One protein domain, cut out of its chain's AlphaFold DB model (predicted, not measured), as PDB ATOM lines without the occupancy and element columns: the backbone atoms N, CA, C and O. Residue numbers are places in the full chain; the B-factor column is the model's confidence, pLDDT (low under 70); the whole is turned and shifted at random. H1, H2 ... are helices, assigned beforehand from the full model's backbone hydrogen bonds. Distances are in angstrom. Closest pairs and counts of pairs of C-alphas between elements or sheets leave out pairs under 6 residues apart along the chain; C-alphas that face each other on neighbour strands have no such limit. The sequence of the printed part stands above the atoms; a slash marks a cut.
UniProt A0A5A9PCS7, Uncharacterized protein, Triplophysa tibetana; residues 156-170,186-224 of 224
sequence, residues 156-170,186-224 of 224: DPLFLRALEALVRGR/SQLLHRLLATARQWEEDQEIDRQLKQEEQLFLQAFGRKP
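Overview. This is residues 156 to 170 and 186 to 224 of the 224 residues of an uncharacterized protein of Triplophysa tibetana (UniProt A0A5A9PCS7). One long straight helix, H2, makes the length of the model, and a much shorter helix, H1, lies beside the first part of it, running back the opposite way. The rest of H2 sticks out alone from residue 201 onward, and a short tail of residues 221 to 224 prolongs it. The printed part has 54 residues with two named helices, H1 then H2, and no named strand; its class is all helix. The whole is extended, a rod with a radius of gyration of the C-alphas of 18.2 A and spans of 63 by 18 by 13 A.

Along the chain. The printed part begins at Asp 156. H1 holds residues 157 to 170 and measures 20.1 A from its first C-alpha, at (176.326, 202.776, 152.059), to its last. H2 holds residues 186 to 220 and measures 50.8 A, from C-alpha 186 at (174.908, 215.333, 136.977) to C-alpha 220 at (150.309, 181.110, 165.368).

Arrangement. H1 and H2 touch, with 4 pairs of C-alphas within 8 A. Their closest C-alphas, those of Leu 160 and Ala 196, are 7.3 A apart. H2 touches H1 with residues 189 to 196 alone. The two helices run opposite ways at a shallow tilt of 32 degrees, only just short of steep. In H1 and H2 every backbone O i to N i+4 pair is within hydrogen-bond range.

Size, cuts and confidence. The C-alphas farthest apart, those of Arg 170 and Pro 224, are 63.1 A apart. Residues 201 to 224, of which 201 to 220 belong to H2, stand free; the body without them spans 24 by 20 by 9 A. The link from H1 to H2 is across the cut: residues 171 to 185 are not printed, and C-alphas 170 and 186 are 9.8 A apart. Pro 224 is the chain's last residue. The mean pLDDT of the printed part is 75.5, and residues 156 to 170, 186 to 187 and 221 to 224 are under 70.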
ATOM      1  N   ASP A 156     178.660 199.562 149.385       63.81
ATOM      2  CA  ASP A 156     178.819 200.087 150.739       63.81
ATOM      3  C   ASP A 156     178.044 201.419 150.891       63.81
ATOM      4  O   ASP A 156     178.298 202.360 150.126       63.81
ATOM      5  N   PRO A 157     177.105 201.552 151.848       60.25
ATOM      6  CA  PRO A 157     176.326 202.776 152.059       60.25
ATOM      7  C   PRO A 157     177.191 204.035 152.234       60.25
ATOM      8  O   PRO A 157     176.777 205.149 151.902       60.25
ATOM      9  N   LEU A 158     178.426 203.865 152.715       56.53
ATOM     10  CA  LEU A 158     179.412 204.940 152.843       56.53
ATOM     11  C   LEU A 158     179.881 205.484 151.490       56.53
ATOM     12  O   LEU A 158     180.133 206.681 151.367       56.53
ATOM     13  N   PHE A 159     179.966 204.634 150.467       67.25
ATOM     14  CA  PHE A 159     180.333 205.043 149.113       67.25
ATOM     15  C   PHE A 159     179.241 205.914 148.483       67.25
ATOM     16  O   PHE A 159     179.539 206.940 147.873       67.25
ATOM     17  N   LEU A 160     177.976 205.553 148.700       66.94
ATOM     18  CA  LEU A 160     176.830 206.337 148.236       66.94
ATOM     19  C   LEU A 160     176.760 207.703 148.934       66.94
ATOM     20  O   LEU A 160     176.611 208.721 148.259       66.94
ATOM     21  N   ARG A 161     176.989 207.753 150.254       61.84
ATOM     22  CA  ARG A 161     177.081 209.021 151.006       61.84
ATOM     23  C   ARG A 161     178.275 209.883 150.591       61.84
ATOM     24  O   ARG A 161     178.164 211.105 150.541       61.84
ATOM     25  N   ALA A 162     179.417 209.270 150.281       59.75
ATOM     26  CA  ALA A 162     180.588 209.992 149.789       59.75
ATOM     27  C   ALA A 162     180.335 210.596 148.400       59.75
ATOM     28  O   ALA A 162     180.711 211.743 148.155       59.75
ATOM     29  N   LEU A 163     179.653 209.861 147.513       66.94
ATOM     30  CA  LEU A 163     179.202 210.389 146.227       66.94
ATOM     31  C   LEU A 163     178.220 211.549 146.414       66.94
ATOM     32  O   LEU A 163     178.396 212.587 145.785       66.94
ATOM     33  N   GLU A 164     177.241 211.421 147.308       65.12
ATOM     34  CA  GLU A 164     176.280 212.488 147.610       65.12
ATOM     35  C   GLU A 164     176.968 213.769 148.118       65.12
ATOM     36  O   GLU A 164     176.714 214.861 147.604       65.12
ATOM     37  N   ALA A 165     177.899 213.644 149.070       58.66
ATOM     38  CA  ALA A 165     178.668 214.772 149.597       58.66
ATOM     39  C   ALA A 165     179.537 215.442 148.519       58.66
ATOM     40  O   ALA A 165     179.621 216.672 148.461       58.66
ATOM     41  N   LEU A 166     180.140 214.643 147.633       62.41
ATOM     42  CA  LEU A 166     180.926 215.137 146.502       62.41
ATOM     43  C   LEU A 166     180.055 215.928 145.515       62.41
ATOM     44  O   LEU A 166     180.487 216.961 144.999       62.41
ATOM     45  N   VAL A 167     178.828 215.464 145.259       61.06
ATOM     46  CA  VAL A 167     177.873 216.164 144.390       61.06
ATOM     47  C   VAL A 167     177.428 217.471 145.021       61.06
ATOM     48  O   VAL A 167     177.477 218.495 144.343       61.06
ATOM     49  N   ARG A 168     177.075 217.466 146.311       60.31
ATOM     50  CA  ARG A 168     176.636 218.679 147.016       60.31
ATOM     51  C   ARG A 168     177.725 219.755 147.028       60.31
ATOM     52  O   ARG A 168     177.455 220.908 146.698       60.31
ATOM     53  N   GLY A 169     178.966 219.352 147.309       55.25
ATOM     54  CA  GLY A 169     180.122 220.250 147.261       55.25
ATOM     55  C   GLY A 169     180.418 220.782 145.856       55.25
ATOM     56  O   GLY A 169     180.826 221.932 145.712       55.25
ATOM     57  N   ARG A 170     180.162 219.993 144.801       52.50
ATOM     58  CA  ARG A 170     180.314 220.455 143.412       52.50
ATOM     59  C   ARG A 170     179.204 221.397 142.976       52.50
ATOM     60  O   ARG A 170     179.525 222.402 142.360       52.50
ATOM     61  N   SER A 186     175.959 215.067 135.985       67.75
ATOM     62  CA  SER A 186     174.908 215.333 136.977       67.75
ATOM     63  C   SER A 186     173.686 214.432 136.778       67.75
ATOM     64  O   SER A 186     173.184 213.883 137.754       67.75
ATOM     65  N   GLN A 187     173.252 214.170 135.540       69.44
ATOM     66  CA  GLN A 187     172.169 213.214 135.269       69.44
ATOM     67  C   GLN A 187     172.526 211.778 135.673       69.44
ATOM     68  O   GLN A 187     171.685 211.079 136.240       69.44
ATOM     69  N   LEU A 188     173.758 211.330 135.404       70.31
ATOM     70  CA  LEU A 188     174.226 210.007 135.828       70.31
ATOM     71  C   LEU A 188     174.218 209.887 137.359       70.31
ATOM     72  O   LEU A 188     173.749 208.889 137.900       70.31
ATOM     73  N   LEU A 189     174.684 210.924 138.049       72.69
ATOM     74  CA  LEU A 189     174.712 210.984 139.509       72.69
ATOM     75  C   LEU A 189     173.305 211.020 140.112       72.69
ATOM     76  O   LEU A 189     173.031 210.269 141.043       72.69
ATOM     77  N   HIS A 190     172.388 211.804 139.544       76.00
ATOM     78  CA  HIS A 190     170.984 211.798 139.959       76.00
ATOM     79  C   HIS A 190     170.342 210.420 139.799       76.00
ATOM     80  O   HIS A 190     169.605 209.990 140.683       76.00
ATOM     81  N   ARG A 191     170.643 209.704 138.707       73.06
ATOM     82  CA  ARG A 191     170.166 208.327 138.520       73.06
ATOM     83  C   ARG A 191     170.736 207.385 139.573       73.06
ATOM     84  O   ARG A 191     169.972 206.630 140.154       73.06
ATOM     85  N   LEU A 192     172.035 207.463 139.861       76.06
ATOM     86  CA  LEU A 192     172.664 206.633 140.894       76.06
ATOM     87  C   LEU A 192     172.070 206.892 142.284       76.06
ATOM     88  O   LEU A 192     171.783 205.939 143.002       76.06
ATOM     89  N   LEU A 193     171.831 208.158 142.641       82.56
ATOM     90  CA  LEU A 193     171.198 208.525 143.910       82.56
ATOM     91  C   LEU A 193     169.737 208.060 143.983       82.56
ATOM     92  O   LEU A 193     169.315 207.542 145.013       82.56
ATOM     93  N   ALA A 194     168.974 208.194 142.896       78.81
ATOM     94  CA  ALA A 194     167.598 207.704 142.840       78.81
ATOM     95  C   ALA A 194     167.535 206.177 143.005       78.81
ATOM     96  O   ALA A 194     166.730 205.678 143.784       78.81
ATOM     97  N   THR A 195     168.424 205.442 142.330       75.44
ATOM     98  CA  THR A 195     168.522 203.983 142.470       75.44
ATOM     99  C   THR A 195     168.941 203.573 143.880       75.44
ATOM    100  O   THR A 195     168.377 202.632 144.426       75.44
ATOM    101  N   ALA A 196     169.892 204.284 144.488       75.19
ATOM    102  CA  ALA A 196     170.324 204.024 145.859       75.19
ATOM    103  C   ALA A 196     169.192 204.213 146.872       75.19
ATOM    104  O   ALA A 196     168.990 203.368 147.738       75.19
ATOM    105  N   ARG A 197     168.429 205.301 146.735       80.31
ATOM    106  CA  ARG A 197     167.285 205.577 147.603       80.31
ATOM    107  C   ARG A 197     166.193 204.524 147.459       80.31
ATOM    108  O   ARG A 197     165.681 204.042 148.458       80.31
ATOM    109  N   GLN A 198     165.859 204.159 146.224       80.44
ATOM    110  CA  GLN A 198     164.857 203.130 145.972       80.44
ATOM    111  C   GLN A 198     165.268 201.790 146.593       80.44
ATOM    112  O   GLN A 198     164.449 201.110 147.197       80.44
ATOM    113  N   TRP A 199     166.555 201.454 146.528       79.69
ATOM    114  CA  TRP A 199     167.074 200.258 147.178       79.69
ATOM    115  C   TRP A 199     166.960 200.313 148.710       79.69
ATOM    116  O   TRP A 199     166.618 199.308 149.323       79.69
ATOM    117  N   GLU A 200     167.206 201.464 149.344       84.06
ATOM    118  CA  GLU A 200     167.013 201.634 150.794       84.06
ATOM    119  C   GLU A 200     165.540 201.458 151.199       84.06
ATOM    120  O   GLU A 200     165.246 200.797 152.196       84.06
ATOM    121  N   GLU A 201     164.615 201.992 150.399       87.19
ATOM    122  CA  GLU A 201     163.173 201.813 150.596       87.19
ATOM    123  C   GLU A 201     162.774 200.330 150.458       87.19
ATOM    124  O   GLU A 201     162.085 199.797 151.331       87.19
ATOM    125  N   ASP A 202     163.282 199.629 149.439       84.25
ATOM    126  CA  ASP A 202     163.041 198.193 149.240       84.25
ATOM    127  C   ASP A 202     163.613 197.343 150.392       84.25
ATOM    128  O   ASP A 202     162.972 196.394 150.850       84.25
ATOM    129  N   GLN A 203     164.799 197.696 150.906       80.31
ATOM    130  CA  GLN A 203     165.400 197.035 152.072       80.31
ATOM    131  C   GLN A 203     164.561 197.228 153.339       80.31
ATOM    132  O   GLN A 203     164.406 196.293 154.127       80.31
ATOM    133  N   GLU A 204     164.020 198.426 153.557       89.94
ATOM    134  CA  GLU A 204     163.184 198.697 154.725       89.94
ATOM    135  C   GLU A 204     161.853 197.936 154.650       89.94
ATOM    136  O   GLU A 204     161.418 197.371 155.655       89.94
ATOM    137  N   ILE A 205     161.251 197.841 153.461       90.44
ATOM    138  CA  ILE A 205     160.045 197.033 153.233       90.44
ATOM    139  C   ILE A 205     160.329 195.549 153.506       90.44
ATOM    140  O   ILE A 205     159.569 194.904 154.228       90.44
ATOM    141  N   ASP A 206     161.438 195.010 152.994       90.12
ATOM    142  CA  ASP A 206     161.840 193.619 153.244       90.12
ATOM    143  C   ASP A 206     162.085 193.356 154.741       90.12
ATOM    144  O   ASP A 206     161.676 192.327 155.290       90.12
ATOM    145  N   ARG A 207     162.686 194.322 155.445       89.75
ATOM    146  CA  ARG A 207     162.881 194.248 156.897       89.75
ATOM    147  C   ARG A 207     161.550 194.210 157.648       89.75
ATOM    148  O   ARG A 207     161.419 193.429 158.591       89.75
ATOM    149  N   GLN A 208     160.579 195.025 157.243       92.38
ATOM    150  CA  GLN A 208     159.244 195.050 157.845       92.38
ATOM    151  C   GLN A 208     158.491 193.742 157.590       92.38
ATOM    152  O   GLN A 208     157.979 193.147 158.536       92.38
ATOM    153  N   LEU A 209     158.520 193.229 156.357       92.81
ATOM    154  CA  LEU A 209     157.925 191.936 155.999       92.81
ATOM    155  C   LEU A 209     158.482 190.788 156.848       92.81
ATOM    156  O   LEU A 209     157.716 189.994 157.393       92.81
ATOM    157  N   LYS A 210     159.804 190.734 157.037       91.69
ATOM    158  CA  LYS A 210     160.445 189.722 157.895       91.69
ATOM    159  C   LYS A 210     160.023 189.839 159.358       91.69
ATOM    160  O   LYS A 210     159.863 188.822 160.033       91.69
ATOM    161  N   GLN A 211     159.847 191.059 159.863       91.75
ATOM    162  CA  GLN A 211     159.351 191.271 161.223       91.75
ATOM    163  C   GLN A 211     157.900 190.806 161.364       91.75
ATOM    164  O   GLN A 211     157.575 190.121 162.333       91.75
ATOM    165  N   GLU A 212     157.038 191.121 160.398       92.12
ATOM    166  CA  GLU A 212     155.645 190.668 160.403       92.12
ATOM    167  C   GLU A 212     155.534 189.145 160.300       92.12
ATOM    168  O   GLU A 212     154.780 188.534 161.060       92.12
ATOM    169  N   GLU A 213     156.330 188.509 159.439       90.69
ATOM    170  CA  GLU A 213     156.398 187.049 159.335       90.69
ATOM    171  C   GLU A 213     156.835 186.420 160.667       90.69
ATOM    172  O   GLU A 213     156.229 185.454 161.141       90.69
ATOM    173  N   GLN A 214     157.837 187.004 161.328       90.50
ATOM    174  CA  GLN A 214     158.301 186.537 162.631       90.50
ATOM    175  C   GLN A 214     157.223 186.680 163.717       90.50
ATOM    176  O   GLN A 214     157.045 185.766 164.528       90.50
ATOM    177  N   LEU A 215     156.479 187.790 163.725       90.25
ATOM    178  CA  LEU A 215     155.358 188.003 164.645       90.25
ATOM    179  C   LEU A 215     154.210 187.027 164.372       90.25
ATOM    180  O   LEU A 215     153.651 186.455 165.311       90.25
ATOM    181  N   PHE A 216     153.894 186.774 163.103       90.38
ATOM    182  CA  PHE A 216     152.883 185.800 162.703       90.38
ATOM    183  C   PHE A 216     153.255 184.386 163.164       90.38
ATOM    184  O   PHE A 216     152.448 183.694 163.793       90.38
ATOM    185  N   LEU A 217     154.505 183.972 162.943       88.38
ATOM    186  CA  LEU A 217     155.020 182.690 163.425       88.38
ATOM    187  C   LEU A 217     155.028 182.608 164.957       88.38
ATOM    188  O   LEU A 217     154.777 181.541 165.513       88.38
ATOM    189  N   GLN A 218     155.270 183.709 165.666       85.94
ATOM    190  CA  GLN A 218     155.212 183.723 167.128       85.94
ATOM    191  C   GLN A 218     153.773 183.596 167.656       85.94
ATOM    192  O   GLN A 218     153.549 182.903 168.652       85.94
ATOM    193  N   ALA A 219     152.808 184.230 166.988       85.19
ATOM    194  CA  ALA A 219     151.399 184.217 167.374       85.19
ATOM    195  C   ALA A 219     150.696 182.890 167.038       85.19
ATOM    196  O   ALA A 219     149.876 182.417 167.825       85.19
ATOM    197  N   PHE A 220     151.031 182.273 165.901       80.38
ATOM    198  CA  PHE A 220     150.309 181.110 165.368       80.38
ATOM    199  C   PHE A 220     151.163 179.839 165.234       80.38
ATOM    200  O   PHE A 220     150.627 178.759 165.001       80.38
ATOM    201  N   GLY A 221     152.484 179.930 165.403       65.31
ATOM    202  CA  GLY A 221     153.414 178.801 165.280       65.31
ATOM    203  C   GLY A 221     153.605 177.974 166.554       65.31
ATOM    204  O   GLY A 221     154.282 176.944 166.512       65.31
ATOM    205  N   ARG A 222     152.996 178.356 167.688       59.25
ATOM    206  CA  ARG A 222     152.888 177.450 168.840       59.25
ATOM    207  C   ARG A 222     151.839 176.385 168.530       59.25
ATOM    208  O   ARG A 222     150.651 176.591 168.756       59.25
ATOM    209  N   LYS A 223     152.294 175.245 168.002       61.53
ATOM    210  CA  LYS A 223     151.493 174.016 168.009       61.53
ATOM    211  C   LYS A 223     151.101 173.690 169.466       61.53
ATOM    212  O   LYS A 223     151.970 173.831 170.331       61.53
ATOM    213  N   PRO A 224     149.832 173.326 169.724       57.41
ATOM    214  CA  PRO A 224     149.346 172.954 171.052       57.41
ATOM    215  C   PRO A 224     150.038 171.704 171.602       57.41
ATOM    216  O   PRO A 224     150.490 170.866 170.784       57.41
TER     217      PRO A 224